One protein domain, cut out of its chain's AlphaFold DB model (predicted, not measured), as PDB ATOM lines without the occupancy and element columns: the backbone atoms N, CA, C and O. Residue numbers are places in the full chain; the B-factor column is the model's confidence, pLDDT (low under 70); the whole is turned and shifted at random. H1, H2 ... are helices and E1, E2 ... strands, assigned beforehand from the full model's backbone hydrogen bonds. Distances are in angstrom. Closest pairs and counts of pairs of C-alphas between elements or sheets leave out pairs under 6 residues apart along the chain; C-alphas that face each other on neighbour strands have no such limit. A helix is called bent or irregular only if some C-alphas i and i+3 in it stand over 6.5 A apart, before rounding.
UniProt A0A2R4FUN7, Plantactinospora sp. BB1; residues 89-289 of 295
ATOM      1  N   ALA A  89     -26.539   6.918  32.475       98.12
ATOM      2  CA  ALA A  89     -26.441   5.676  33.232       98.12
ATOM      3  C   ALA A  89     -26.887   5.857  34.685       98.12
ATOM      4  O   ALA A  89     -27.467   4.932  35.244       98.12
ATOM      5  N   ASP A  90     -26.700   7.045  35.265       98.06
ATOM      6  CA  ASP A  90     -27.194   7.375  36.607       98.06
ATOM      7  C   ASP A  90     -28.727   7.437  36.618       98.06
ATOM      8  O   ASP A  90     -29.366   6.794  37.447       98.06
ATOM      9  N   GLU A  91     -29.334   8.139  35.652       97.88
ATOM     10  CA  GLU A  91     -30.792   8.184  35.496       97.88
ATOM     11  C   GLU A  91     -31.375   6.778  35.310       97.88
ATOM     12  O   GLU A  91     -32.350   6.420  35.973       97.88
ATOM     13  N   LEU A  92     -30.764   5.959  34.446       98.50
ATOM     14  CA  LEU A  92     -31.195   4.579  34.233       98.50
ATOM     15  C   LEU A  92     -31.023   3.726  35.493       98.50
ATOM     16  O   LEU A  92     -31.907   2.931  35.803       98.50
ATOM     17  N   PHE A  93     -29.918   3.882  36.225       98.38
ATOM     18  CA  PHE A  93     -29.673   3.157  37.468       98.38
ATOM     19  C   PHE A  93     -30.746   3.474  38.504       98.38
ATOM     20  O   PHE A  93     -31.304   2.550  39.094       98.38
ATOM     21  N   LEU A  94     -31.073   4.752  38.686       97.75
ATOM     22  CA  LEU A  94     -32.116   5.187  39.610       97.75
ATOM     23  C   LEU A  94     -33.502   4.682  39.180       97.75
ATOM     24  O   LEU A  94     -34.260   4.205  40.011       97.75
ATOM     25  N   ILE A  95     -33.814   4.673  37.879       97.75
ATOM     26  CA  ILE A  95     -35.057   4.064  37.363       97.75
ATOM     27  C   ILE A  95     -35.084   2.545  37.580       97.75
ATOM     28  O   ILE A  95     -36.155   1.962  37.743       97.75
ATOM     29  N   ALA A  96     -33.927   1.885  37.534       97.75
ATOM     30  CA  ALA A  96     -33.823   0.435  37.595       97.75
ATOM     31  C   ALA A  96     -33.913  -0.141  39.013       97.75
ATOM     32  O   ALA A  96     -34.070  -1.358  39.135       97.75
ATOM     33  N   HIS A  97     -33.808   0.683  40.058       97.31
ATOM     34  CA  HIS A  97     -33.738   0.233  41.446       97.31
ATOM     35  C   HIS A  97     -34.796   0.899  42.321       97.31
ATOM     36  O   HIS A  97     -35.125   2.064  42.160       97.31
ATOM     37  N   ASP A  98     -35.279   0.143  43.301       95.94
ATOM     38  CA  ASP A  98     -36.191   0.635  44.320       95.94
ATOM     39  C   ASP A  98     -35.528   1.716  45.185       95.94
ATOM     40  O   ASP A  98     -34.469   1.479  45.777       95.94
ATOM     41  N   ASP A  99     -36.199   2.863  45.296       95.31
ATOM     42  CA  ASP A  99     -35.702   4.085  45.938       95.31
ATOM     43  C   ASP A  99     -35.223   3.847  47.390       95.31
ATOM     44  O   ASP A  99     -34.257   4.463  47.843       95.31
ATOM     45  N   TYR A 100     -35.853   2.914  48.119       95.56
ATOM     46  CA  TYR A 100     -35.591   2.672  49.545       95.56
ATOM     47  C   TYR A 100     -34.690   1.472  49.819       95.56
ATOM     48  O   TYR A 100     -33.835   1.519  50.701       95.56
ATOM     49  N   SER A 101     -34.902   0.362  49.116       94.38
ATOM     50  CA  SER A 101     -34.190  -0.892  49.361       94.38
ATOM     51  C   SER A 101     -32.987  -1.088  48.443       94.38
ATOM     52  O   SER A 101     -32.136  -1.929  48.743       94.38
ATOM     53  N   GLY A 102     -32.910  -0.355  47.327       94.81
ATOM     54  CA  GLY A 102     -31.893  -0.528  46.291       94.81
ATOM     55  C   GLY A 102     -31.997  -1.867  45.555       94.81
ATOM     56  O   GLY A 102     -31.009  -2.334  44.987       94.81
ATOM     57  N   LYS A 103     -33.150  -2.551  45.618       94.50
ATOM     58  CA  LYS A 103     -33.391  -3.792  44.866       94.50
ATOM     59  C   LYS A 103     -33.692  -3.462  43.401       94.50
ATOM     60  O   LYS A 103     -34.491  -2.563  43.163       94.50
ATOM     61  N   PRO A 104     -33.132  -4.193  42.424       94.75
ATOM     62  CA  PRO A 104     -33.465  -3.968  41.024       94.75
ATOM     63  C   PRO A 104     -34.922  -4.363  40.728       94.75
ATOM     64  O   PRO A 104     -35.424  -5.355  41.260       94.75
ATOM     65  N   HIS A 105     -35.588  -3.610  39.852       95.62
ATOM     66  CA  HIS A 105     -36.963  -3.862  39.404       95.62
ATOM     67  C   HIS A 105     -37.071  -4.929  38.302       95.62
ATOM     68  O   HIS A 105     -38.167  -5.411  38.016       95.62
ATOM     69  N   ALA A 106     -35.948  -5.306  37.688       95.00
ATOM     70  CA  ALA A 106     -35.859  -6.336  36.657       95.00
ATOM     71  C   ALA A 106     -34.722  -7.324  36.957       95.00
ATOM     72  O   ALA A 106     -33.956  -7.159  37.911       95.00
ATOM     73  N   ALA A 107     -34.622  -8.380  36.145       93.94
ATOM     74  CA  ALA A 107     -33.543  -9.352  36.265       93.94
ATOM     75  C   ALA A 107     -32.179  -8.657  36.101       93.94
ATOM     76  O   ALA A 107     -31.982  -7.854  35.188       93.94
ATOM     77  N   ALA A 108     -31.249  -8.966  37.007       91.94
ATOM     78  CA  ALA A 108     -29.980  -8.256  37.153       91.94
ATOM     79  C   ALA A 108     -29.192  -8.145  35.840       91.94
ATOM     80  O   ALA A 108     -28.732  -7.072  35.486       91.94
ATOM     81  N   ASN A 109     -29.132  -9.232  35.077       93.88
ATOM     82  CA  ASN A 109     -28.465  -9.305  33.783       93.88
ATOM     83  C   ASN A 109     -29.072  -8.379  32.711       93.88
ATOM     84  O   ASN A 109     -28.344  -7.866  31.868       93.88
ATOM     85  N   LEU A 110     -30.392  -8.150  32.741       96.00
ATOM     86  CA  LEU A 110     -31.053  -7.215  31.823       96.00
ATOM     87  C   LEU A 110     -30.694  -5.771  32.174       96.00
ATOM     88  O   LEU A 110     -30.398  -4.966  31.292       96.00
ATOM     89  N   VAL A 111     -30.675  -5.470  33.475       96.56
ATOM     90  CA  VAL A 111     -30.246  -4.169  33.999       96.56
ATOM     91  C   VAL A 111     -28.767  -3.925  33.684       96.56
ATOM     92  O   VAL A 111     -28.421  -2.840  33.230       96.56
ATOM     93  N   ASP A 112     -27.909  -4.933  33.845       97.06
ATOM     94  CA  ASP A 112     -26.471  -4.847  33.566       97.06
ATOM     95  C   ASP A 112     -26.194  -4.570  32.073       97.06
ATOM     96  O   ASP A 112     -25.378  -3.707  31.737       97.06
ATOM     97  N   ALA A 113     -26.916  -5.222  31.157       97.31
ATOM     98  CA  ALA A 113     -26.807  -4.937  29.724       97.31
ATOM     99  C   ALA A 113     -27.263  -3.505  29.381       97.31
ATOM    100  O   ALA A 113     -26.565  -2.784  28.665       97.31
ATOM    101  N   ALA A 114     -28.402  -3.067  29.929       98.06
ATOM    102  CA  ALA A 114     -28.932  -1.727  29.687       98.06
ATOM    103  C   ALA A 114     -28.027  -0.623  30.269       98.06
ATOM    104  O   ALA A 114     -27.774   0.375  29.599       98.06
ATOM    105  N   LEU A 115     -27.475  -0.812  31.472       98.44
ATOM    106  CA  LEU A 115     -26.510   0.117  32.075       98.44
ATOM    107  C   LEU A 115     -25.204   0.190  31.284       98.44
ATOM    108  O   LEU A 115     -24.643   1.272  31.122       98.44
ATOM    109  N   SER A 116     -24.738  -0.939  30.749       98.44
ATOM    110  CA  SER A 116     -23.555  -0.953  29.883       98.44
ATOM    111  C   SER A 116     -23.805  -0.140  28.612       98.44
ATOM    112  O   SER A 116     -22.963   0.665  28.217       98.44
ATOM    113  N   GLY A 117     -25.000  -0.271  28.026       98.31
ATOM    114  CA  GLY A 117     -25.438   0.561  26.905       98.31
ATOM    115  C   GLY A 117     -25.532   2.038  27.274       98.31
ATOM    116  O   GLY A 117     -25.128   2.889  26.490       98.31
ATOM    117  N   ALA A 118     -25.985   2.357  28.487       98.56
ATOM    118  CA  ALA A 118     -26.038   3.733  28.966       98.56
ATOM    119  C   ALA A 118     -24.646   4.380  29.073       98.56
ATOM    120  O   ALA A 118     -24.501   5.536  28.691       98.56
ATOM    121  N   LEU A 119     -23.617   3.646  29.517       98.06
ATOM    122  CA  LEU A 119     -22.237   4.155  29.535       98.06
ATOM    123  C   LEU A 119     -21.688   4.410  28.124       98.06
ATOM    124  O   LEU A 119     -21.029   5.423  27.899       98.06
ATOM    125  N   LEU A 120     -21.984   3.532  27.160       98.00
ATOM    126  CA  LEU A 120     -21.618   3.767  25.758       98.00
ATOM    127  C   LEU A 120     -22.362   4.977  25.174       98.00
ATOM    128  O   LEU A 120     -21.771   5.777  24.456       98.00
ATOM    129  N   ALA A 121     -23.637   5.152  25.520       98.31
ATOM    130  CA  ALA A 121     -24.411   6.316  25.109       98.31
ATOM    131  C   ALA A 121     -23.872   7.617  25.725       98.31
ATOM    132  O   ALA A 121     -23.829   8.628  25.034       98.31
ATOM    133  N   GLU A 122     -23.421   7.612  26.985       97.69
ATOM    134  CA  GLU A 122     -22.730   8.765  27.580       97.69
ATOM    135  C   GLU A 122     -21.480   9.150  26.777       97.69
ATOM    136  O   GLU A 122     -21.307  10.322  26.457       97.69
ATOM    137  N   LEU A 123     -20.656   8.171  26.389       96.94
ATOM    138  CA  LEU A 123     -19.475   8.410  25.555       96.94
ATOM    139  C   LEU A 123     -19.833   8.936  24.153       96.94
ATOM    140  O   LEU A 123     -19.121   9.796  23.636       96.94
ATOM    141  N   LEU A 124     -20.926   8.457  23.547       96.88
ATOM    142  CA  LEU A 124     -21.441   8.983  22.273       96.88
ATOM    143  C   LEU A 124     -21.904  10.438  22.409       96.88
ATOM    144  O   LEU A 124     -21.537  11.275  21.589       96.88
ATOM    145  N   PHE A 125     -22.684  10.753  23.447       96.00
ATOM    146  CA  PHE A 125     -23.149  12.120  23.699       96.00
ATOM    147  C   PHE A 125     -21.994  13.083  23.991       96.00
ATOM    148  O   PHE A 125     -22.053  14.239  23.579       96.00
ATOM    149  N   ASP A 126     -20.936  12.603  24.649       95.06
ATOM    150  CA  ASP A 126     -19.718  13.375  24.909       95.06
ATOM    151  C   ASP A 126     -18.769  13.441  23.690       95.06
ATOM    152  O   ASP A 126     -17.705  14.057  23.779       95.06
ATOM    153  N   GLY A 127     -19.123  12.805  22.564       95.00
ATOM    154  CA  GLY A 127     -18.320  12.787  21.337       95.00
ATOM    155  C   GLY A 127     -16.992  12.033  21.466       95.00
ATOM    156  O   GLY A 127     -16.059  12.299  20.714       95.00
ATOM    157  N   ARG A 128     -16.882  11.121  22.438       95.94
ATOM    158  CA  ARG A 128     -15.654  10.365  22.748       95.94
ATOM    159  C   ARG A 128     -15.497   9.131  21.884       95.94
ATOM    160  O   ARG A 128     -14.379   8.713  21.592       95.94
ATOM    161  N   ILE A 129     -16.619   8.552  21.480       96.75
ATOM    162  CA  ILE A 129     -16.670   7.394  20.596       96.75
ATOM    163  C   ILE A 129     -17.641   7.656  19.454       96.75
ATOM    164  O   ILE A 129     -18.482   8.551  19.524       96.75
ATOM    165  N   THR A 130     -17.557   6.823  18.428       96.75
ATOM    166  CA  THR A 130     -18.569   6.698  17.382       96.75
ATOM    167  C   THR A 130     -18.843   5.225  17.094       96.75
ATOM    168  O   THR A 130     -18.006   4.359  17.373       96.75
ATOM    169  N   LEU A 131     -20.029   4.932  16.563       95.00
ATOM    170  CA  LEU A 131     -20.402   3.599  16.107       95.00
ATOM    171  C   LEU A 131     -20.458   3.586  14.582       95.00
ATOM    172  O   LEU A 131     -21.162   4.381  13.967       95.00
ATOM    173  N   VAL A 132     -19.739   2.648  13.970       88.62
ATOM    174  CA  VAL A 132     -19.747   2.444  12.518       88.62
ATOM    175  C   VAL A 132     -19.954   0.966  12.243       88.62
ATOM    176  O   VAL A 132     -19.126   0.144  12.631       88.62
ATOM    177  N   ARG A 133     -21.048   0.617  11.550       81.81
ATOM    178  CA  ARG A 133     -21.383  -0.779  11.198       81.81
ATOM    179  C   ARG A 133     -21.322  -1.709  12.422       81.81
ATOM    180  O   ARG A 133     -20.701  -2.768  12.375       81.81
ATOM    181  N   SER A 134     -21.913  -1.264  13.533       80.31
ATOM    182  CA  SER A 134     -21.908  -1.946  14.840       80.31
ATOM    183  C   SER A 134     -20.552  -2.055  15.560       80.31
ATOM    184  O   SER A 134     -20.518  -2.578  16.676       80.31
ATOM    185  N   GLY A 135     -19.453  -1.568  14.976       93.25
ATOM    186  CA  GLY A 135     -18.146  -1.456  15.628       93.25
ATOM    187  C   GLY A 135     -18.008  -0.142  16.394       93.25
ATOM    188  O   GLY A 135     -18.494   0.892  15.937       93.25
ATOM    189  N   VAL A 136     -17.347  -0.178  17.551       97.06
ATOM    190  CA  VAL A 136     -17.056   1.006  18.374       97.06
ATOM    191  C   VAL A 136     -15.661   1.529  18.051       97.06
ATOM    192  O   VAL A 136     -14.700   0.758  18.054       97.06
ATOM    193  N   TYR A 137     -15.556   2.832  17.801       97.12
ATOM    194  CA  TYR A 137     -14.309   3.526  17.473       97.12
ATOM    195  C   TYR A 137     -14.108   4.710  18.414       97.12
ATOM    196  O   TYR A 137     -15.054   5.459  18.667       97.12
ATOM    197  N   VAL A 138     -12.887   4.903  18.908       96.94
ATOM    198  CA  VAL A 138     -12.521   6.080  19.701       96.94
ATOM    199  C   VAL A 138     -12.397   7.293  18.777       96.94
ATOM    200  O   VAL A 138     -11.645   7.285  17.807       96.94
ATOM    201  N   ALA A 139     -13.158   8.345  19.075       95.94
ATOM    202  CA  ALA A 139     -13.129   9.612  18.345       95.94
ATOM    203  C   ALA A 139     -12.236  10.657  19.036       95.94
ATOM    204  O   ALA A 139     -11.587  11.457  18.366       95.94
ATOM    205  N   ASP A 140     -12.195  10.643  20.371       94.69
ATOM    206  CA  ASP A 140     -11.372  11.533  21.190       94.69
ATOM    207  C   ASP A 140     -10.959  10.807  22.479       94.69
ATOM    208  O   ASP A 140     -11.809  10.475  23.308       94.69
ATOM    209  N   ASP A 141      -9.657  10.563  22.643       92.25
ATOM    210  CA  ASP A 141      -9.069   9.788  23.743       92.25
ATOM    211  C   ASP A 141      -8.743  10.624  24.992       92.25
ATOM    212  O   ASP A 141      -8.310  10.088  26.019       92.25
ATOM    213  N   ARG A 142      -8.971  11.941  24.940       91.12
ATOM    214  CA  ARG A 142      -8.710  12.832  26.071       91.12
ATOM    215  C   ARG A 142      -9.660  12.517  27.223       91.12
ATOM    216  O   ARG A 142     -10.879  12.498  27.045       91.12
ATOM    217  N   ALA A 143      -9.092  12.362  28.419       81.31
ATOM    218  CA  ALA A 143      -9.859  12.189  29.649       81.31
ATOM    219  C   ALA A 143     -10.784  13.396  29.895       81.31
ATOM    220  O   ALA A 143     -10.353  14.552  29.840       81.31
ATOM    221  N   TRP A 144     -12.055  13.118  30.177       73.06
ATOM    222  CA  TRP A 144     -13.134  14.107  30.264       73.06
ATOM    223  C   TRP A 144     -13.530  14.446  31.711       73.06
ATOM    224  O   TRP A 144     -14.371  15.317  31.929       73.06
ATOM    225  N   ARG A 145     -12.844  13.848  32.702       79.00
ATOM    226  CA  ARG A 145     -13.015  14.057  34.157       79.00
ATOM    227  C   ARG A 145     -14.242  13.372  34.753       79.00
ATOM    228  O   ARG A 145     -14.668  13.732  35.849       79.00
ATOM    229  N   GLU A 146     -14.780  12.367  34.073       90.50
ATOM    230  CA  GLU A 146     -15.780  11.468  34.646       90.50
ATOM    231  C   GLU A 146     -15.141  10.076  34.791       90.50
ATOM    232  O   GLU A 146     -14.940   9.390  33.786       90.50
ATOM    233  N   PRO A 147     -14.781   9.651  36.020       90.75
ATOM    234  CA  PRO A 147     -13.964   8.461  36.243       90.75
ATOM    235  C   PRO A 147     -14.512   7.159  35.648       90.75
ATOM    236  O   PRO A 147     -13.717   6.285  35.288       90.75
ATOM    237  N   VAL A 148     -15.838   6.985  35.571       94.81
ATOM    238  CA  VAL A 148     -16.430   5.749  35.044       94.81
ATOM    239  C   VAL A 148     -16.276   5.689  33.526       94.81
ATOM    240  O   VAL A 148     -15.710   4.716  33.023       94.81
ATOM    241  N   THR A 149     -16.701   6.715  32.789       94.44
ATOM    242  CA  THR A 149     -16.538   6.766  31.330       94.44
ATOM    243  C   THR A 149     -15.074   6.878  30.913       94.44
ATOM    244  O   THR A 149     -14.688   6.227  29.947       94.44
ATOM    245  N   ASP A 150     -14.229   7.589  31.671       94.50
ATOM    246  CA  ASP A 150     -12.784   7.673  31.405       94.50
ATOM    247  C   ASP A 150     -12.114   6.293  31.529       94.50
ATOM    248  O   ASP A 150     -11.255   5.931  30.723       94.50
ATOM    249  N   ARG A 151     -12.537   5.465  32.496       94.44
ATOM    250  CA  ARG A 151     -12.045   4.083  32.629       94.44
ATOM    251  C   ARG A 151     -12.445   3.218  31.436       94.44
ATOM    252  O   ARG A 151     -11.627   2.418  30.977       94.44
ATOM    253  N   VAL A 152     -13.686   3.350  30.967       95.56
ATOM    254  CA  VAL A 152     -14.181   2.619  29.790       95.56
ATOM    255  C   VAL A 152     -13.408   3.046  28.543       95.56
ATOM    256  O   VAL A 152     -12.893   2.189  27.831       95.56
ATOM    257  N   LEU A 153     -13.243   4.355  28.335       96.12
ATOM    258  CA  LEU A 153     -12.483   4.918  27.221       96.12
ATOM    259  C   LEU A 153     -11.024   4.443  27.231       96.12
ATOM    260  O   LEU A 153     -10.509   3.999  26.209       96.12
ATOM    261  N   ALA A 154     -10.373   4.432  28.397       95.06
ATOM    262  CA  ALA A 154      -9.008   3.932  28.523       95.06
ATOM    263  C   ALA A 154      -8.888   2.436  28.173       95.06
ATOM    264  O   ALA A 154      -7.868   2.009  27.634       95.06
ATOM    265  N   GLU A 155      -9.904   1.620  28.476       95.94
ATOM    266  CA  GLU A 155      -9.925   0.217  28.046       95.94
ATOM    267  C   GLU A 155     -10.126   0.085  26.532       95.94
ATOM    268  O   GLU A 155      -9.490  -0.771  25.919       95.94
ATOM    269  N   MET A 156     -10.949   0.941  25.919       95.75
ATOM    270  CA  MET A 156     -11.117   0.989  24.460       95.75
ATOM    271  C   MET A 156      -9.801   1.305  23.759       95.75
ATOM    272  O   MET A 156      -9.381   0.544  22.892       95.75
ATOM    273  N   VAL A 157      -9.088   2.334  24.222       95.81
ATOM    274  CA  VAL A 157      -7.761   2.690  23.697       95.81
ATOM    275  C   VAL A 157      -6.781   1.518  23.820       95.81
ATOM    276  O   VAL A 157      -6.057   1.216  22.875       95.81
ATOM    277  N   ARG A 158      -6.777   0.803  24.956       96.38
ATOM    278  CA  ARG A 158      -5.898  -0.364  25.154       96.38
ATOM    279  C   ARG A 158      -6.217  -1.536  24.223       96.38
ATOM    280  O   ARG A 158      -5.295  -2.222  23.792       96.38
ATOM    281  N   ARG A 159      -7.498  -1.814  23.969       95.44
ATOM    282  CA  ARG A 159      -7.939  -2.958  23.145       95.44
ATOM    283  C   ARG A 159      -7.935  -2.677  21.646       95.44
ATOM    284  O   ARG A 159      -8.016  -3.631  20.868       95.44
ATOM    285  N   GLY A 160      -7.858  -1.407  21.262       92.06
ATOM    286  CA  GLY A 160      -8.002  -0.954  19.885       92.06
ATOM    287  C   GLY A 160      -9.462  -0.845  19.440       92.06
ATOM    288  O   GLY A 160     -10.386  -1.289  20.122       92.06
ATOM    289  N   ASP A 161      -9.651  -0.240  18.271       91.94
ATOM    290  CA  ASP A 161     -10.963   0.073  17.707       91.94
ATOM    291  C   ASP A 161     -11.620  -1.100  16.962       91.94
ATOM    292  O   ASP A 161     -10.994  -2.108  16.633       91.94
ATOM    293  N   GLY A 162     -12.904  -0.933  16.633       92.69
ATOM    294  CA  GLY A 162     -13.649  -1.806  15.723       92.69
ATOM    295  C   GLY A 162     -14.284  -3.024  16.387       92.69
ATOM    296  O   GLY A 162     -14.957  -3.805  15.712       92.69
ATOM    297  N   HIS A 163     -14.133  -3.185  17.706       96.25
ATOM    298  CA  HIS A 163     -14.849  -4.227  18.445       96.25
ATOM    299  C   HIS A 163     -16.363  -3.974  18.400       96.25
ATOM    300  O   HIS A 163     -16.790  -2.825  18.564       96.25
ATOM    301  N   PRO A 164     -17.194  -5.018  18.228       95.81
ATOM    302  CA  PRO A 164     -18.641  -4.863  18.220       95.81
ATOM    303  C   PRO A 164     -19.156  -4.227  19.515       95.81
ATOM    304  O   PRO A 164     -18.718  -4.593  20.608       95.81
ATOM    305  N   ALA A 165     -20.156  -3.348  19.416       96.19
ATOM    306  CA  ALA A 165     -20.798  -2.738  20.583       96.19
ATOM    307  C   ALA A 165     -21.271  -3.801  21.585       96.19
ATOM    308  O   ALA A 165     -21.036  -3.678  22.783       96.19
ATOM    309  N   ARG A 166     -21.832  -4.912  21.094       94.62
ATOM    310  CA  ARG A 166     -22.236  -6.054  21.925       94.62
ATOM    311  C   ARG A 166     -21.090  -6.629  22.769       94.62
ATOM    312  O   ARG A 166     -21.312  -6.939  23.934       94.62
ATOM    313  N   SER A 167     -19.882  -6.743  22.221       95.56
ATOM    314  CA  SER A 167     -18.717  -7.241  22.963       95.56
ATOM    315  C   SER A 167     -18.327  -6.298  24.101       95.56
ATOM    316  O   SER A 167     -17.962  -6.753  25.183       95.56
ATOM    317  N   TRP A 168     -18.474  -4.984  23.896       97.31
ATOM    318  CA  TRP A 168     -18.324  -4.000  24.968       97.31
ATOM    319  C   TRP A 168     -19.413  -4.133  26.033       97.31
ATOM    320  O   TRP A 168     -19.098  -4.096  27.219       97.31
ATOM    321  N   LEU A 169     -20.674  -4.350  25.643       97.00
ATOM    322  CA  LEU A 169     -21.761  -4.582  26.602       97.00
ATOM    323  C   LEU A 169     -21.480  -5.801  27.491       97.00
ATOM    324  O   LEU A 169     -21.590  -5.710  28.712       97.00
ATOM    325  N   GLU A 170     -21.074  -6.921  26.890       95.25
ATOM    326  CA  GLU A 170     -20.731  -8.159  27.601       95.25
ATOM    327  C   GLU A 170     -19.515  -7.971  28.524       95.25
ATOM    328  O   GLU A 170     -19.499  -8.481  29.644       95.25
ATOM    329  N   PHE A 171     -18.522  -7.194  28.088       96.19
ATOM    330  CA  PHE A 171     -17.343  -6.874  28.889       96.19
ATOM    331  C   PHE A 171     -17.661  -5.986  30.107       96.19
ATOM    332  O   PHE A 171     -17.102  -6.194  31.186       96.19
ATOM    333  N   LEU A 172     -18.548  -4.998  29.954       97.19
ATOM    334  CA  LEU A 172     -18.873  -4.027  31.004       97.19
ATOM    335  C   LEU A 172     -19.875  -4.569  32.033       97.19
ATOM    336  O   LEU A 172     -19.761  -4.256  33.225       97.19
ATOM    337  N   ALA A 173     -20.822  -5.402  31.592       96.25
ATOM    338  CA  ALA A 173     -21.946  -5.883  32.393       96.25
ATOM    339  C   ALA A 173     -21.570  -6.416  33.794       96.25
ATOM    340  O   ALA A 173     -22.236  -6.030  34.756       96.25
ATOM    341  N   PRO A 174     -20.495  -7.211  33.991       95.12
ATOM    342  CA  PRO A 174     -20.191  -7.792  35.302       95.12
ATOM    343  C   PRO A 174     -19.906  -6.783  36.422       95.12
ATOM    344  O   PRO A 174     -20.016  -7.141  37.592       95.12
ATOM    345  N   ARG A 175     -19.497  -5.547  36.098       95.69
ATOM    346  CA  ARG A 175     -19.123  -4.522  37.096       95.69
ATOM    347  C   ARG A 175     -19.892  -3.215  36.959       95.69
ATOM    348  O   ARG A 175     -19.678  -2.299  37.749       95.69
ATOM    349  N   VAL A 176     -20.772  -3.099  35.966       97.44
ATOM    350  CA  VAL A 176     -21.405  -1.820  35.628       97.44
ATOM    351  C   VAL A 176     -22.244  -1.255  36.776       97.44
ATOM    352  O   VAL A 176     -22.148  -0.064  37.059       97.44
ATOM    353  N   ARG A 177     -22.995  -2.098  37.499       96.38
ATOM    354  CA  ARG A 177     -23.790  -1.657  38.657       96.38
ATOM    355  C   ARG A 177     -22.932  -1.105  39.785       96.38
ATOM    356  O   ARG A 177     -23.305  -0.092  40.362       96.38
ATOM    357  N   ASP A 178     -21.798  -1.738  40.077       96.31
ATOM    358  CA  ASP A 178     -20.885  -1.239  41.106       96.31
ATOM    359  C   ASP A 178     -20.258   0.089  40.675       96.31
ATOM    360  O   ASP A 178     -20.236   1.029  41.458       96.31
ATOM    361  N   HIS A 179     -19.819   0.211  39.418       97.00
ATOM    362  CA  HIS A 179     -19.229   1.454  38.918       97.00
ATOM    363  C   HIS A 179     -20.211   2.634  38.942       97.00
ATOM    364  O   HIS A 179     -19.870   3.702  39.448       97.00
ATOM    365  N   VAL A 180     -21.424   2.446  38.414       97.94
ATOM    366  CA  VAL A 180     -22.456   3.496  38.393       97.94
ATOM    367  C   VAL A 180     -22.960   3.785  39.810       97.94
ATOM    368  O   VAL A 180     -23.112   4.942  40.194       97.94
ATOM    369  N   GLY A 181     -23.145   2.748  40.629       97.44
ATOM    370  CA  GLY A 181     -23.515   2.892  42.033       97.44
ATOM    371  C   GLY A 181     -22.476   3.678  42.836       97.44
ATOM    372  O   GLY A 181     -22.841   4.601  43.557       97.44
ATOM    373  N   ASP A 182     -21.184   3.388  42.677       97.25
ATOM    374  CA  ASP A 182     -20.100   4.108  43.360       97.25
ATOM    375  C   ASP A 182     -19.990   5.574  42.896       97.25
ATOM    376  O   ASP A 182     -19.701   6.463  43.707       97.25
ATOM    377  N   ARG A 183     -20.293   5.860  41.620       96.81
ATOM    378  CA  ARG A 183     -20.433   7.236  41.107       96.81
ATOM    379  C   ARG A 183     -21.585   7.972  41.796       96.81
ATOM    380  O   ARG A 183     -21.389   9.075  42.301       96.81
ATOM    381  N   LEU A 184     -22.750   7.333  41.918       97.25
ATOM    382  CA  LEU A 184     -23.911   7.878  42.635       97.25
ATOM    383  C   LEU A 184     -23.663   8.052  44.144       97.25
ATOM    384  O   LEU A 184     -24.169   9.006  44.738       97.25
ATOM    385  N   VAL A 185     -22.875   7.171  44.767       97.44
ATOM    386  CA  VAL A 185     -22.423   7.326  46.162       97.44
ATOM    387  C   VAL A 185     -21.534   8.555  46.295       97.44
ATOM    388  O   VAL A 185     -21.757   9.377  47.181       97.44
ATOM    389  N   SER A 186     -20.570   8.718  45.388       95.62
ATOM    390  CA  SER A 186     -19.674   9.881  45.365       95.62
ATOM    391  C   SER A 186     -20.444  11.191  45.151       95.62
ATOM    392  O   SER A 186     -20.088  12.218  45.718       95.62
ATOM    393  N   ALA A 187     -21.544  11.140  44.394       94.38
ATOM    394  CA  ALA A 187     -22.467  12.254  44.193       94.38
ATOM    395  C   ALA A 187     -23.490  12.442  45.335       94.38
ATOM    396  O   ALA A 187     -24.375  13.293  45.225       94.38
ATOM    397  N   GLY A 188     -23.440  11.637  46.402       95.62
ATOM    398  CA  GLY A 188     -24.355  11.720  47.546       95.62
ATOM    399  C   GLY A 188     -25.819  11.393  47.226       95.62
ATOM    400  O   GLY A 188     -26.718  11.892  47.898       95.62
ATOM    401  N   ALA A 189     -26.095  10.616  46.173       96.12
ATOM    402  CA  ALA A 189     -27.464  10.251  45.776       96.12
ATOM    403  C   ALA A 189     -27.978   9.023  46.530       96.12
ATOM    404  O   ALA A 189     -29.138   8.949  46.937       96.12
ATOM    405  N   VAL A 190     -27.086   8.056  46.713       97.56
ATOM    406  CA  VAL A 190     -27.354   6.749  47.309       97.56
ATOM    407  C   VAL A 190     -26.251   6.426  48.311       97.56
ATOM    408  O   VAL A 190     -25.181   7.031  48.294       97.56
ATOM    409  N   ARG A 191     -26.482   5.436  49.169       97.50
ATOM    410  CA  ARG A 191     -25.435   4.853  50.021       97.50
ATOM    411  C   ARG A 191     -25.141   3.426  49.593       97.50
ATOM    412  O   ARG A 191     -26.055   2.698  49.225       97.50
ATOM    413  N   ARG A 192     -23.887   2.991  49.706       97.38
ATOM    414  CA  ARG A 192     -23.520   1.588  49.482       97.38
ATOM    415  C   ARG A 192     -23.876   0.760  50.713       97.38
ATOM    416  O   ARG A 192     -23.403   1.038  51.811       97.38
ATOM    417  N   MET A 193     -24.693  -0.270  50.531       96.00
ATOM    418  CA  MET A 193     -25.072  -1.215  51.577       96.00
ATOM    419  C   MET A 193     -24.648  -2.623  51.174       96.00
ATOM    420  O   MET A 193     -25.155  -3.182  50.203       96.00
ATOM    421  N   THR A 194     -23.748  -3.215  51.953       93.81
ATOM    422  CA  THR A 194     -23.259  -4.577  51.734       93.81
ATOM    423  C   THR A 194     -23.857  -5.506  52.783       93.81
ATOM    424  O   THR A 194     -23.689  -5.292  53.980       93.81
ATOM    425  N   THR A 195     -24.562  -6.548  52.350       89.56
ATOM    426  CA  THR A 195     -25.135  -7.572  53.236       89.56
ATOM    427  C   THR A 195     -24.576  -8.939  52.873       89.56
ATOM    428  O   THR A 195     -24.559  -9.312  51.701       89.56
ATOM    429  N   ARG A 196     -24.144  -9.710  53.874       88.12
ATOM    430  CA  ARG A 196     -23.687 -11.091  53.697       88.12
ATOM    431  C   ARG A 196     -24.820 -12.046  54.061       88.12
ATOM    432  O   ARG A 196     -25.340 -11.987  55.169       88.12
ATOM    433  N   GLY A 197     -25.227 -12.883  53.111       81.06
ATOM    434  CA  GLY A 197     -26.240 -13.913  53.338       81.06
ATOM    435  C   GLY A 197     -25.679 -15.151  54.042       81.06
ATOM    436  O   GLY A 197     -24.467 -15.359  54.092       81.06
ATOM    437  N   LEU A 198     -26.584 -16.010  54.522       79.69
ATOM    438  CA  LEU A 198     -26.271 -17.307  55.147       79.69
ATOM    439  C   LEU A 198     -25.476 -18.250  54.222       79.69
ATOM    440  O   LEU A 198     -24.699 -19.069  54.691       79.69
ATOM    441  N   ASN A 199     -25.611 -18.094  52.903       80.81
ATOM    442  CA  ASN A 199     -24.877 -18.852  51.884       80.81
ATOM    443  C   ASN A 199     -23.526 -18.219  51.494       80.81
ATOM    444  O   ASN A 199     -23.052 -18.425  50.380       80.81
ATOM    445  N   LEU A 200     -22.950 -17.375  52.358       81.31
ATOM    446  CA  LEU A 200     -21.732 -16.589  52.113       81.31
ATOM    447  C   LEU A 200     -21.804 -15.645  50.898       81.31
ATOM    448  O   LEU A 200     -20.806 -14.997  50.580       81.31
ATOM    449  N   ARG A 201     -22.968 -15.499  50.245       83.06
ATOM    450  CA  ARG A 201     -23.137 -14.584  49.116       83.06
ATOM    451  C   ARG A 201     -23.262 -13.155  49.622       83.06
ATOM    452  O   ARG A 201     -24.198 -12.810  50.348       83.06
ATOM    453  N   THR A 202     -22.342 -12.309  49.185       87.50
ATOM    454  CA  THR A 202     -22.412 -10.867  49.408       87.50
ATOM    455  C   THR A 202     -23.390 -10.242  48.419       87.50
ATOM    456  O   THR A 202     -23.315 -10.479  47.217       87.50
ATOM    457  N   THR A 203     -24.334  -9.455  48.926       89.38
ATOM    458  CA  THR A 203     -25.258  -8.647  48.128       89.38
ATOM    459  C   THR A 203     -24.951  -7.180  48.382       89.38
ATOM    460  O   THR A 203     -25.025  -6.730  49.525       89.38
ATOM    461  N   VAL A 204     -24.629  -6.445  47.322       93.81
ATOM    462  CA  VAL A 204     -24.472  -4.989  47.359       93.81
ATOM    463  C   VAL A 204     -25.777  -4.354  46.887       93.81
ATOM    464  O   VAL A 204     -26.382  -4.809  45.913       93.81
ATOM    465  N   ARG A 205     -26.243  -3.337  47.608       95.44
ATOM    466  CA  ARG A 205     -27.411  -2.522  47.264       95.44
ATOM    467  C   ARG A 205     -27.072  -1.049  47.410       95.44
ATOM    468  O   ARG A 205     -26.191  -0.689  48.189       95.44
ATOM    469  N   PHE A 206     -27.820  -0.220  46.695       97.31
ATOM    470  CA  PHE A 206     -27.623   1.224  46.656       97.31
ATOM    471  C   PHE A 206     -28.927   1.963  46.990       97.31
ATOM    472  O   PHE A 206     -29.526   2.567  46.104       97.31
ATOM    473  N   PRO A 207     -29.437   1.858  48.232       97.12
ATOM    474  CA  PRO A 207     -30.629   2.597  48.641       97.12
ATOM    475  C   PRO A 207     -30.397   4.115  48.598       97.12
ATOM    476  O   PRO A 207     -29.303   4.592  48.923       97.12
ATOM    477  N   GLY A 208     -31.434   4.862  48.220       96.88
ATOM    478  CA  GLY A 208     -31.408   6.317  48.116       96.88
ATOM    479  C   GLY A 208     -31.207   7.018  49.457       96.88
ATOM    480  O   GLY A 208     -31.662   6.545  50.499       96.88
ATOM    481  N   LEU A 209     -30.512   8.157  49.422       96.56
ATOM    482  CA  LEU A 209     -30.359   9.053  50.575       96.56
ATOM    483  C   LEU A 209     -31.503  10.072  50.664       96.56
ATOM    484  O   LEU A 209     -31.973  10.364  51.758       96.56
ATOM    485  N   ASP A 210     -31.970  10.567  49.515       92.88
ATOM    486  CA  ASP A 210     -33.140  11.443  49.391       92.88
ATOM    487  C   ASP A 210     -34.132  10.829  48.387       92.88
ATOM    488  O   ASP A 210     -33.849  10.850  47.181       92.88
ATOM    489  N   PRO A 211     -35.293  10.316  48.847       88.94
ATOM    490  CA  PRO A 211     -36.333   9.744  47.990       88.94
ATOM    491  C   PRO A 211     -36.779  10.675  46.860       88.94
ATOM    492  O   PRO A 211     -37.040  10.218  45.748       88.94
ATOM    493  N   ASN A 212     -36.823  11.989  47.102       90.12
ATOM    494  CA  ASN A 212     -37.232  12.945  46.077       90.12
ATOM    495  C   ASN A 212     -36.174  13.071  44.987       90.12
ATOM    496  O   ASN A 212     -36.525  13.202  43.819       90.12
ATOM    497  N   ARG A 213     -34.884  13.036  45.341       92.38
ATOM    498  CA  ARG A 213     -33.806  13.068  44.351       92.38
ATOM    499  C   ARG A 213     -33.792  11.795  43.511       92.38
ATOM    500  O   ARG A 213     -33.766  11.898  42.288       92.38
ATOM    501  N   VAL A 214     -33.831  10.621  44.143       94.44
ATOM    502  CA  VAL A 214     -33.702   9.339  43.425       94.44
ATOM    503  C   VAL A 214     -34.919   9.017  42.556       94.44
ATOM    504  O   VAL A 214     -34.755   8.466  41.472       94.44
ATOM    505  N   ALA A 215     -36.118   9.475  42.937       93.88
ATOM    506  CA  ALA A 215     -37.322   9.283  42.132       93.88
ATOM    507  C   ALA A 215     -37.413  10.221  40.907       93.88
ATOM    508  O   ALA A 215     -38.168   9.932  39.972       93.88
ATOM    509  N   ARG A 216     -36.673  11.345  40.877       93.75
ATOM    510  CA  ARG A 216     -36.785  12.376  39.819       93.75
ATOM    511  C   ARG A 216     -36.652  11.830  38.398       93.75
ATOM    512  O   ARG A 216     -37.518  12.176  37.595       93.75
ATOM    513  N   PRO A 217     -35.645  11.004  38.046       95.44
ATOM    514  CA  PRO A 217     -35.504  10.517  36.674       95.44
ATOM    515  C   PRO A 217     -36.721   9.711  36.215       95.44
ATOM    516  O   PRO A 217     -37.220   9.919  35.110       95.44
ATOM    517  N   ARG A 218     -37.260   8.855  37.094       95.31
ATOM    518  CA  ARG A 218     -38.465   8.058  36.834       95.31
ATOM    519  C   ARG A 218     -39.698   8.939  36.651       95.31
ATOM    520  O   ARG A 218     -40.416   8.776  35.669       95.31
ATOM    521  N   VAL A 219     -39.919   9.893  37.559       93.69
ATOM    522  CA  VAL A 219     -41.052  10.834  37.492       93.69
ATOM    523  C   VAL A 219     -40.976  11.692  36.226       93.69
ATOM    524  O   VAL A 219     -41.968  11.818  35.508       93.69
ATOM    525  N   ARG A 220     -39.791  12.233  35.911       94.12
ATOM    526  CA  ARG A 220     -39.543  13.030  34.703       94.12
ATOM    527  C   ARG A 220     -39.826  12.231  33.444       94.12
ATOM    528  O   ARG A 220     -40.568  12.698  32.583       94.12
ATOM    529  N   LEU A 221     -39.239  11.041  33.336       95.12
ATOM    530  CA  LEU A 221     -39.384  10.211  32.150       95.12
ATOM    531  C   LEU A 221     -40.840   9.791  31.941       95.12
ATOM    532  O   LEU A 221     -41.325   9.888  30.817       95.12
ATOM    533  N   ASN A 222     -41.555   9.394  33.001       93.88
ATOM    534  CA  ASN A 222     -42.965   9.025  32.881       93.88
ATOM    535  C   ASN A 222     -43.814  10.202  32.371       93.88
ATOM    536  O   ASN A 222     -44.512  10.077  31.369       93.88
ATOM    537  N   ALA A 223     -43.664  11.381  32.981       91.62
ATOM    538  CA  ALA A 223     -44.404  12.574  32.581       91.62
ATOM    539  C   ALA A 223     -44.103  13.033  31.141       91.62
ATOM    540  O   ALA A 223     -44.988  13.571  30.480       91.62
ATOM    541  N   VAL A 224     -42.879  12.835  30.638       92.94
ATOM    542  CA  VAL A 224     -42.536  13.146  29.238       92.94
ATOM    543  C   VAL A 224     -43.092  12.097  28.270       92.94
ATOM    544  O   VAL A 224     -43.560  12.455  27.192       92.94
ATOM    545  N   LEU A 225     -43.078  10.813  28.636       93.38
ATOM    546  CA  LEU A 225     -43.590   9.736  27.779       93.38
ATOM    547  C   LEU A 225     -45.119   9.718  27.678       93.38
ATOM    548  O   LEU A 225     -45.652   9.271  26.666       93.38
ATOM    549  N   GLU A 226     -45.821  10.226  28.690       90.38
ATOM    550  CA  GLU A 226     -47.278  10.392  28.663       90.38
ATOM    551  C   GLU A 226     -47.730  11.586  27.805       90.38
ATOM    552  O   GLU A 226     -48.897  11.670  27.421       90.38
ATOM    553  N   ARG A 227     -46.811  12.493  27.453       86.06
ATOM    554  CA  ARG A 227     -47.078  13.633  26.570       86.06
ATOM    555  C   ARG A 227     -46.782  13.287  25.111       86.06
ATOM    556  O   ARG A 227     -45.736  12.717  24.780       86.06
ATOM    557  N   SER A 228     -47.690  13.668  24.216       77.31
ATOM    558  CA  SER A 228     -47.600  13.419  22.768       77.31
ATOM    559  C   SER A 228     -47.400  14.684  21.925       77.31
ATOM    560  O   SER A 228     -47.372  14.602  20.701       77.31
ATOM    561  N   ASP A 229     -47.239  15.845  22.555       83.00
ATOM    562  CA  ASP A 229     -47.270  17.164  21.919       83.00
ATOM    563  C   ASP A 229     -45.949  17.598  21.261       83.00
ATOM    564  O   ASP A 229     -45.976  18.413  20.340       83.00
ATOM    565  N   GLN A 230     -44.797  17.048  21.663       84.00
ATOM    566  CA  GLN A 230     -43.508  17.290  20.989       84.00
ATOM    567  C   GLN A 230     -42.697  16.006  20.803       84.00
ATOM    568  O   GLN A 230     -42.787  15.119  21.638       84.00
ATOM    569  N   PRO A 231     -41.858  15.852  19.767       88.75
ATOM    570  CA  PRO A 231     -40.913  14.735  19.679       88.75
ATOM    571  C   PRO A 231     -39.993  14.635  20.908       88.75
ATOM    572  O   PRO A 231     -39.669  15.644  21.531       88.75
ATOM    573  N   LEU A 232     -39.566  13.417  21.256       93.88
ATOM    574  CA  LEU A 232     -38.569  13.218  22.310       93.88
ATOM    575  C   LEU A 232     -37.205  13.726  21.830       93.88
ATOM    576  O   LEU A 232     -36.809  13.438  20.701       93.88
ATOM    577  N   ASP A 233     -36.473  14.426  22.695       93.88
ATOM    578  CA  ASP A 233     -35.065  14.724  22.438       93.88
ATOM    579  C   ASP A 233     -34.228  13.433  22.424       93.88
ATOM    580  O   ASP A 233     -34.631  12.409  22.984       93.88
ATOM    581  N   ALA A 234     -33.045  13.478  21.802       96.06
ATOM    582  CA  ALA A 234     -32.205  12.295  21.625       96.06
ATOM    583  C   ALA A 234     -31.829  11.624  22.956       96.06
ATOM    584  O   ALA A 234     -31.913  10.404  23.066       96.06
ATOM    585  N   ARG A 235     -31.486  12.393  23.998       96.56
ATOM    586  CA  ARG A 235     -31.107  11.843  25.311       96.56
ATOM    587  C   ARG A 235     -32.287  11.133  25.968       96.56
ATOM    588  O   ARG A 235     -32.137  10.008  26.446       96.56
ATOM    589  N   THR A 236     -33.464  11.756  25.965       96.81
ATOM    590  CA  THR A 236     -34.687  11.166  26.523       96.81
ATOM    591  C   THR A 236     -35.132   9.941  25.722       96.81
ATOM    592  O   THR A 236     -35.488   8.926  26.321       96.81
ATOM    593  N   ALA A 237     -35.064   9.982  24.388       97.75
ATOM    594  CA  ALA A 237     -35.374   8.840  23.531       97.75
ATOM    595  C   ALA A 237     -34.410   7.663  23.768       97.75
ATOM    596  O   ALA A 237     -34.863   6.520  23.875       97.75
ATOM    597  N   THR A 238     -33.107   7.925  23.927       98.62
ATOM    598  CA  THR A 238     -32.118   6.897  24.279       98.62
ATOM    599  C   THR A 238     -32.397   6.306  25.660       98.62
ATOM    600  O   THR A 238     -32.463   5.083  25.780       98.62
ATOM    601  N   LEU A 239     -32.641   7.132  26.689       98.56
ATOM    602  CA  LEU A 239     -32.995   6.648  28.030       98.56
ATOM    603  C   LEU A 239     -34.238   5.750  27.987       98.56
ATOM    604  O   LEU A 239     -34.239   4.657  28.550       98.56
ATOM    605  N   ALA A 240     -35.284   6.180  27.281       98.12
ATOM    606  CA  ALA A 240     -36.526   5.425  27.166       98.12
ATOM    607  C   ALA A 240     -36.335   4.103  26.397       98.12
ATOM    608  O   ALA A 240     -36.906   3.073  26.763       98.12
ATOM    609  N   GLY A 241     -35.483   4.107  25.367       98.31
ATOM    610  CA  GLY A 241     -35.054   2.904  24.655       98.31
ATOM    611  C   GLY A 241     -34.330   1.907  25.563       98.31
ATOM    612  O   GLY A 241     -34.661   0.723  25.540       98.31
ATOM    613  N   LEU A 242     -33.414   2.381  26.411       98.56
ATOM    614  CA  LEU A 242     -32.694   1.553  27.385       98.56
ATOM    615  C   LEU A 242     -33.620   1.010  28.483       98.56
ATOM    616  O   LEU A 242     -33.513  -0.159  28.848       98.56
ATOM    617  N   VAL A 243     -34.577   1.812  28.964       98.25
ATOM    618  CA  VAL A 243     -35.619   1.360  29.904       98.25
ATOM    619  C   VAL A 243     -36.450   0.230  29.292       98.25
ATOM    620  O   VAL A 243     -36.728  -0.768  29.961       98.25
ATOM    621  N   ARG A 244     -36.821   0.340  28.010       97.25
ATOM    622  CA  ARG A 244     -37.509  -0.742  27.296       97.25
ATOM    623  C   ARG A 244     -36.629  -1.988  27.195       97.25
ATOM    624  O   ARG A 244     -37.090  -3.066  27.565       97.25
ATOM    625  N   ALA A 245     -35.387  -1.839  26.735       96.12
ATOM    626  CA  ALA A 245     -34.461  -2.954  26.550       96.12
ATOM    627  C   ALA A 245     -34.163  -3.690  27.869       96.12
ATOM    628  O   ALA A 245     -34.188  -4.914  27.918       96.12
ATOM    629  N   GLY A 246     -33.985  -2.958  28.974       96.25
ATOM    630  CA  GLY A 246     -33.760  -3.522  30.309       96.25
ATOM    631  C   GLY A 246     -34.990  -4.167  30.963       96.25
ATOM    632  O   GLY A 246     -34.907  -4.612  32.106       96.25
ATOM    633  N   GLY A 247     -36.147  -4.203  30.287       94.12
ATOM    634  CA  GLY A 247     -37.392  -4.741  30.846       94.12
ATOM    635  C   GLY A 247     -38.003  -3.871  31.953       94.12
ATOM    636  O   GLY A 247     -38.792  -4.357  32.763       94.12
ATOM    637  N   LEU A 248     -37.657  -2.582  31.995       95.69
ATOM    638  CA  LEU A 248     -37.976  -1.652  33.084       95.69
ATOM    639  C   LEU A 248     -39.238  -0.813  32.834       95.69
ATOM    640  O   LEU A 248     -39.603  -0.001  33.675       95.69
ATOM    641  N   VAL A 249     -39.965  -1.023  31.731       93.12
ATOM    642  CA  VAL A 249     -41.193  -0.255  31.412       93.12
ATOM    643  C   VAL A 249     -42.217  -0.302  32.554       93.12
ATOM    644  O   VAL A 249     -42.904   0.679  32.821       93.12
ATOM    645  N   ARG A 250     -42.300  -1.428  33.277       88.94
ATOM    646  CA  ARG A 250     -43.202  -1.569  34.433       88.94
ATOM    647  C   ARG A 250     -42.825  -0.657  35.603       88.94
ATOM    648  O   ARG A 250     -43.721  -0.264  36.341       88.94
ATOM    649  N   ALA A 251     -41.547  -0.305  35.745       90.94
ATOM    650  CA  ALA A 251     -41.074   0.598  36.788       90.94
ATOM    651  C   ALA A 251     -41.526   2.048  36.553       90.94
ATOM    652  O   ALA A 251     -41.598   2.811  37.504       90.94
ATOM    653  N   LEU A 252     -41.890   2.433  35.321       89.56
ATOM    654  CA  LEU A 252     -42.363   3.792  35.034       89.56
ATOM    655  C   LEU A 252     -43.780   4.079  35.557       89.56
ATOM    656  O   LEU A 252     -44.136   5.243  35.669       89.56
ATOM    657  N   ILE A 253     -44.559   3.048  35.911       87.81
ATOM    658  CA  ILE A 253     -45.964   3.151  36.360       87.81
ATOM    659  C   ILE A 253     -46.797   4.095  35.454       87.81
ATOM    660  O   ILE A 253     -47.420   5.034  35.947       87.81
ATOM    661  N   PRO A 254     -46.811   3.879  34.123       85.62
ATOM    662  CA  PRO A 254     -47.519   4.775  33.218       85.62
ATOM    663  C   PRO A 254     -49.033   4.574  33.301       85.62
ATOM    664  O   PRO A 254     -49.501   3.440  33.461       85.62
ATOM    665  N   ALA A 255     -49.798   5.646  33.082       87.75
ATOM    666  CA  ALA A 255     -51.257   5.577  32.991       87.75
ATOM    667  C   ALA A 255     -51.727   4.676  31.832       87.75
ATOM    668  O   ALA A 255     -52.695   3.928  31.965       87.75
ATOM    669  N   ASN A 256     -51.012   4.700  30.699       88.81
ATOM    670  CA  ASN A 256     -51.279   3.843  29.544       88.81
ATOM    671  C   ASN A 256     -49.976   3.260  28.970       88.81
ATOM    672  O   ASN A 256     -49.174   3.949  28.338       88.81
ATOM    673  N   ARG A 257     -49.780   1.949  29.162       89.38
ATOM    674  CA  ARG A 257     -48.575   1.229  28.713       89.38
ATOM    675  C   ARG A 257     -48.429   1.168  27.194       89.38
ATOM    676  O   ARG A 257     -47.299   1.175  26.709       89.38
ATOM    677  N   THR A 258     -49.536   1.087  26.460       90.56
ATOM    678  CA  THR A 258     -49.519   1.023  24.993       90.56
ATOM    679  C   THR A 258     -49.011   2.339  24.426       90.56
ATOM    680  O   THR A 258     -48.027   2.327  23.692       90.56
ATOM    681  N   ILE A 259     -49.575   3.464  24.886       90.38
ATOM    682  CA  ILE A 259     -49.137   4.809  24.479       90.38
ATOM    683  C   ILE A 259     -47.647   4.990  24.760       90.38
ATOM    684  O   ILE A 259     -46.901   5.388  23.873       90.38
ATOM    685  N   VAL A 260     -47.178   4.638  25.960       92.69
ATOM    686  CA  VAL A 260     -45.752   4.756  26.298       92.69
ATOM    687  C   VAL A 260     -44.876   3.875  25.405       92.69
ATOM    688  O   VAL A 260     -43.820   4.314  24.955       92.69
ATOM    689  N   THR A 261     -45.302   2.651  25.098       92.69
ATOM    690  CA  THR A 261     -44.533   1.747  24.227       92.69
ATOM    691  C   THR A 261     -44.433   2.290  22.802       92.69
ATOM    692  O   THR A 261     -43.341   2.324  22.229       92.69
ATOM    693  N   GLU A 262     -45.544   2.771  22.245       93.25
ATOM    694  CA  GLU A 262     -45.586   3.431  20.937       93.25
ATOM    695  C   GLU A 262     -44.735   4.699  20.928       93.25
ATOM    696  O   GLU A 262     -43.987   4.945  19.981       93.25
ATOM    697  N   ARG A 263     -44.772   5.467  22.018       94.69
ATOM    698  CA  ARG A 263     -43.987   6.685  22.180       94.69
ATOM    699  C   ARG A 263     -42.489   6.421  22.179       94.69
ATOM    700  O   ARG A 263     -41.745   7.119  21.490       94.69
ATOM    701  N   ILE A 264     -42.048   5.391  22.900       95.88
ATOM    702  CA  ILE A 264     -40.654   4.932  22.896       95.88
ATOM    703  C   ILE A 264     -40.251   4.492  21.484       95.88
ATOM    704  O   ILE A 264     -39.168   4.842  21.011       95.88
ATOM    705  N   ALA A 265     -41.112   3.737  20.797       95.12
ATOM    706  CA  ALA A 265     -40.846   3.281  19.437       95.12
ATOM    707  C   ALA A 265     -40.736   4.454  18.448       95.12
ATOM    708  O   ALA A 265     -39.824   4.463  17.622       95.12
ATOM    709  N   ALA A 266     -41.612   5.455  18.553       95.00
ATOM    710  CA  ALA A 266     -41.567   6.667  17.741       95.00
ATOM    711  C   ALA A 266     -40.292   7.482  18.006       95.00
ATOM    712  O   ALA A 266     -39.623   7.880  17.058       95.00
ATOM    713  N   GLY A 267     -39.910   7.664  19.276       95.81
ATOM    714  CA  GLY A 267     -38.671   8.353  19.645       95.81
ATOM    715  C   GLY A 267     -37.424   7.669  19.083       95.81
ATOM    716  O   GLY A 267     -36.558   8.336  18.526       95.81
ATOM    717  N   ARG A 268     -37.361   6.331  19.140       96.19
ATOM    718  CA  ARG A 268     -36.233   5.562  18.588       96.19
ATOM    719  C   ARG A 268     -36.047   5.781  17.086       96.19
ATOM    720  O   ARG A 268     -34.914   5.838  16.631       96.19
ATOM    721  N   ARG A 269     -37.134   5.923  16.317       95.56
ATOM    722  CA  ARG A 269     -37.069   6.145  14.857       95.56
ATOM    723  C   ARG A 269     -36.445   7.486  14.471       95.56
ATOM    724  O   ARG A 269     -36.041   7.642  13.328       95.56
ATOM    725  N   LEU A 270     -36.408   8.441  15.399       95.62
ATOM    726  CA  LEU A 270     -35.850   9.777  15.188       95.62
ATOM    727  C   LEU A 270     -34.421   9.916  15.730       95.62
ATOM    728  O   LEU A 270     -33.843  10.998  15.642       95.62
ATOM    729  N   LEU A 271     -33.855   8.855  16.316       96.56
ATOM    730  CA  LEU A 271     -32.487   8.886  16.818       96.56
ATOM    731  C   LEU A 271     -31.471   8.922  15.665       96.56
ATOM    732  O   LEU A 271     -31.692   8.280  14.636       96.56
ATOM    733  N   PRO A 272     -30.323   9.598  15.860       95.44
ATOM    734  CA  PRO A 272     -29.136   9.393  15.036       95.44
ATOM    735  C   PRO A 272     -28.770   7.909  14.927       95.44
ATOM    736  O   PRO A 272     -28.976   7.140  15.873       95.44
ATOM    737  N   THR A 273     -28.209   7.516  13.782       94.38
ATOM    738  CA  THR A 273     -27.904   6.116  13.450       94.38
ATOM    739  C   THR A 273     -27.042   5.443  14.515       94.38
ATOM    740  O   THR A 273     -27.338   4.325  14.915       94.38
ATOM    741  N   GLU A 274     -26.049   6.141  15.061       95.50
ATOM    742  CA  GLU A 274     -25.125   5.617  16.069       95.50
ATOM    743  C   GLU A 274     -25.851   5.223  17.366       95.50
ATOM    744  O   GLU A 274     -25.552   4.197  17.979       95.50
ATOM    745  N   LEU A 275     -26.845   6.017  17.781       96.69
ATOM    746  CA  LEU A 275     -27.668   5.724  18.958       96.69
ATOM    747  C   LEU A 275     -28.693   4.619  18.668       96.69
ATOM    748  O   LEU A 275     -28.997   3.823  19.558       96.69
ATOM    749  N   GLY A 276     -29.212   4.553  17.438       95.56
ATOM    750  CA  GLY A 276     -30.058   3.453  16.969       95.56
ATOM    751  C   GLY A 276     -29.328   2.108  17.014       95.56
ATOM    752  O   GLY A 276     -29.799   1.187  17.685       95.56
ATOM    753  N   ASP A 277     -28.142   2.045  16.403       95.00
ATOM    754  CA  ASP A 277     -27.259   0.873  16.366       95.00
ATOM    755  C   ASP A 277     -26.883   0.402  17.778       95.00
ATOM    756  O   ASP A 277     -26.866  -0.798  18.068       95.00
ATOM    757  N   LEU A 278     -26.610   1.341  18.693       97.56
ATOM    758  CA  LEU A 278     -26.341   1.016  20.092       97.56
ATOM    759  C   LEU A 278     -27.550   0.352  20.762       97.56
ATOM    760  O   LEU A 278     -27.396  -0.669  21.432       97.56
ATOM    761  N   LEU A 279     -28.754   0.909  20.597       97.31
ATOM    762  CA  LEU A 279     -29.964   0.317  21.172       97.31
ATOM    763  C   LEU A 279     -30.268  -1.061  20.566       97.31
ATOM    764  O   LEU A 279     -30.732  -1.943  21.290       97.31
ATOM    765  N   ASP A 280     -29.982  -1.271  19.279       95.69
ATOM    766  CA  ASP A 280     -30.105  -2.582  18.628       95.69
ATOM    767  C   ASP A 280     -29.121  -3.593  19.238       95.69
ATOM    768  O   ASP A 280     -29.500  -4.726  19.548       95.69
ATOM    769  N   ALA A 281     -27.878  -3.178  19.500       96.12
ATOM    770  CA  ALA A 281     -26.887  -4.015  20.175       96.12
ATOM    771  C   ALA A 281     -27.307  -4.384  21.610       96.12
ATOM    772  O   ALA A 281     -27.095  -5.524  22.035       96.12
ATOM    773  N   VAL A 282     -27.934  -3.458  22.347       97.56
ATOM    774  CA  VAL A 282     -28.474  -3.724  23.694       97.56
ATOM    775  C   VAL A 282     -29.648  -4.701  23.633       97.56
ATOM    776  O   VAL A 282     -29.654  -5.675  24.390       97.56
ATOM    777  N   ASP A 283     -30.605  -4.501  22.720       96.06
ATOM    778  CA  ASP A 283     -31.731  -5.428  22.526       96.06
ATOM    779  C   ASP A 283     -31.214  -6.845  22.188       96.06
ATOM    780  O   ASP A 283     -31.683  -7.837  22.755       96.06
ATOM    781  N   ALA A 284     -30.189  -6.954  21.332       94.06
ATOM    782  CA  ALA A 284     -29.558  -8.228  20.984       94.06
ATOM    783  C   ALA A 284     -28.849  -8.899  22.178       94.06
ATOM    784  O   ALA A 284     -28.966 -10.115  22.360       94.06
ATOM    785  N   ALA A 285     -28.140  -8.132  23.013       93.31
ATOM    786  CA  ALA A 285     -27.480  -8.645  24.218       93.31
ATOM    787  C   ALA A 285     -28.497  -9.155  25.261       93.31
ATOM    788  O   ALA A 285     -28.334 -10.232  25.848       93.31
ATOM    789  N   VAL A 286     -29.597  -8.420  25.447       93.19
ATOM    790  CA  VAL A 286     -30.719  -8.815  26.311       93.19
ATOM    791  C   VAL A 286     -31.390 -10.098  25.808       93.19
ATOM    792  O   VAL A 286     -31.626 -11.028  26.591       93.19
ATOM    793  N   ALA A 287     -31.656 -10.186  24.502       90.31
ATOM    794  CA  ALA A 287     -32.246 -11.371  23.887       90.31
ATOM    795  C   ALA A 287     -31.352 -12.608  24.069       90.31
ATOM    796  O   ALA A 287     -31.835 -13.656  24.504       90.31
ATOM    797  N   ALA A 288     -30.043 -12.472  23.828       87.31
ATOM    798  CA  ALA A 288     -29.076 -13.552  24.021       87.31
ATOM    799  C   ALA A 288     -29.075 -14.072  25.466       87.31
ATOM    800  O   ALA A 288     -29.083 -15.282  25.690       87.31
ATOM    801  N   THR A 289     -29.148 -13.174  26.449       81.69
ATOM    802  CA  THR A 289     -29.144 -13.585  27.857       81.69
ATOM    803  C   THR A 289     -30.423 -14.319  28.256       81.69
ATOM    804  O   THR A 289     -30.386 -15.272  29.033       81.69
TER     805      THR A 289
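AT A GLANCE: This is residues 89 to 289 of the 295 residues of a protein of Plantactinospora sp. BB1 (UniProt A0A2R4FUN7). Helix H2 runs through the middle of a rounded body of helices, with H6 and H9 side by side with it in a bundle of three; H3 and the bent helix H4 cover one side of H2, while H8 packs on H6 and H5 packs on the short H1. Of two small strand hairpins, E1 and E2 lie by one end of H9, and E3 and E4 lie farthest from the middle, past H4b. The printed part has 201 residues, in the order H1 H2 E1 E2 H3 H4 E3 E4 H5 H6 H7 H8 H9, nine named helices and four named strands, and its class is mostly helix. Each sheet has two antiparallel strands, E1 - E2 and E3 - E4. The whole is compact, with a radius of gyration of the C-alphas of 16.5 A and spans of 45 by 43 by 32 A.

IN THESE COORDINATES: Find C-alpha 129 at (-16.670, 7.394, 20.596), where E1 begins; it takes residues 129 to 132, and E2 follows at residues 135 to 138. Before them look for H1, residues 89 to 96, and H2, residues 108 to 125, 25.4 A from C-alpha 108 at (-29.980, -8.256, 37.153) to C-alpha 125. After them come H3, residues 147 to 159, 18.4 A long, and H4, residues 165 to 186. H4 was assigned as one helix by its hydrogen bonds but is bent: C-alphas 174 and 177 are 7.9 A apart. Its arms are H4a, residues 165 to 174, and H4b, residues 177 to 186; H4a is itself irregular, with C-alphas 171 and 174 7.1 A apart. Next are E3, residues 193 to 196, E4, residues 202 to 205, and H5, residues 211 to 225, 21.5 A long and irregular, with C-alphas 214 and 217 7.1 A apart. Then come H6, residues 234 to 245, H7, residues 249 to 252, H8, residues 257 to 269, and H9, residues 273 to 289, which runs 24.4 A to C-alpha 289 at (-29.144, -13.585, 27.857).

HOW THE PARTS SIT: Begin at the hairpin E1 and E2, where N 130 and O 137 are within hydrogen-bond range at 2.9 A. The closest C-alphas of E1 and H9, Leu 131 and Glu 274, are 5.1 A apart. From there H9 touches H2, closest at the C-alphas of Leu 110 and Val 286, 5.7 A, at a shallow tilt of 14 degrees, opposite ways. H6 touches H2 too, closest at the C-alphas of Ala 114 and Leu 242, 5.5 A. H1 and H2, the hubs, form a helical hairpin, closest at the C-alphas of Ala 89 and Ala 118, 4.7 A. H4a touches H2 at a steep tilt of 55 degrees, closest at the C-alphas of Asp 112 and Ala 173, 4.8 A. H3 touches H2 about perpendicular, at 85 degrees, closest at the C-alphas of Leu 119 and Thr 149, 6.5 A. H8 touches H6 with residues 264 to 268 alone, at a steep tilt of 54 degrees, opposite ways, closest at the C-alphas of Ala 237 and Gly 267, 5.1 A. H5 touches H1 about perpendicular, closest at the C-alphas of Ile 95 and Arg 218, 5.3 A, and H7 touches H5, closest at the C-alphas of Asn 222 and Leu 252, 5.7 A. H4b and E4 are near each other; in the hairpin E3 and E4, N 193 and O 205 are 2.8 A apart, within hydrogen-bond range. Every O i to N i+4 pair is within range in H1, H2, H3, H4b, H6, H8 and H9, against 5 of 6 in H4a and 9 of 11 in H5; H7 is too short for one.

THE WHOLE: The two C-alphas farthest apart are those of Leu 198 and Asp 229, 52.3 A. The printed part has no cut, and the long link is H1 to H2, 11 residues. Its mean pLDDT is 93.9, and no printed residue is under 70.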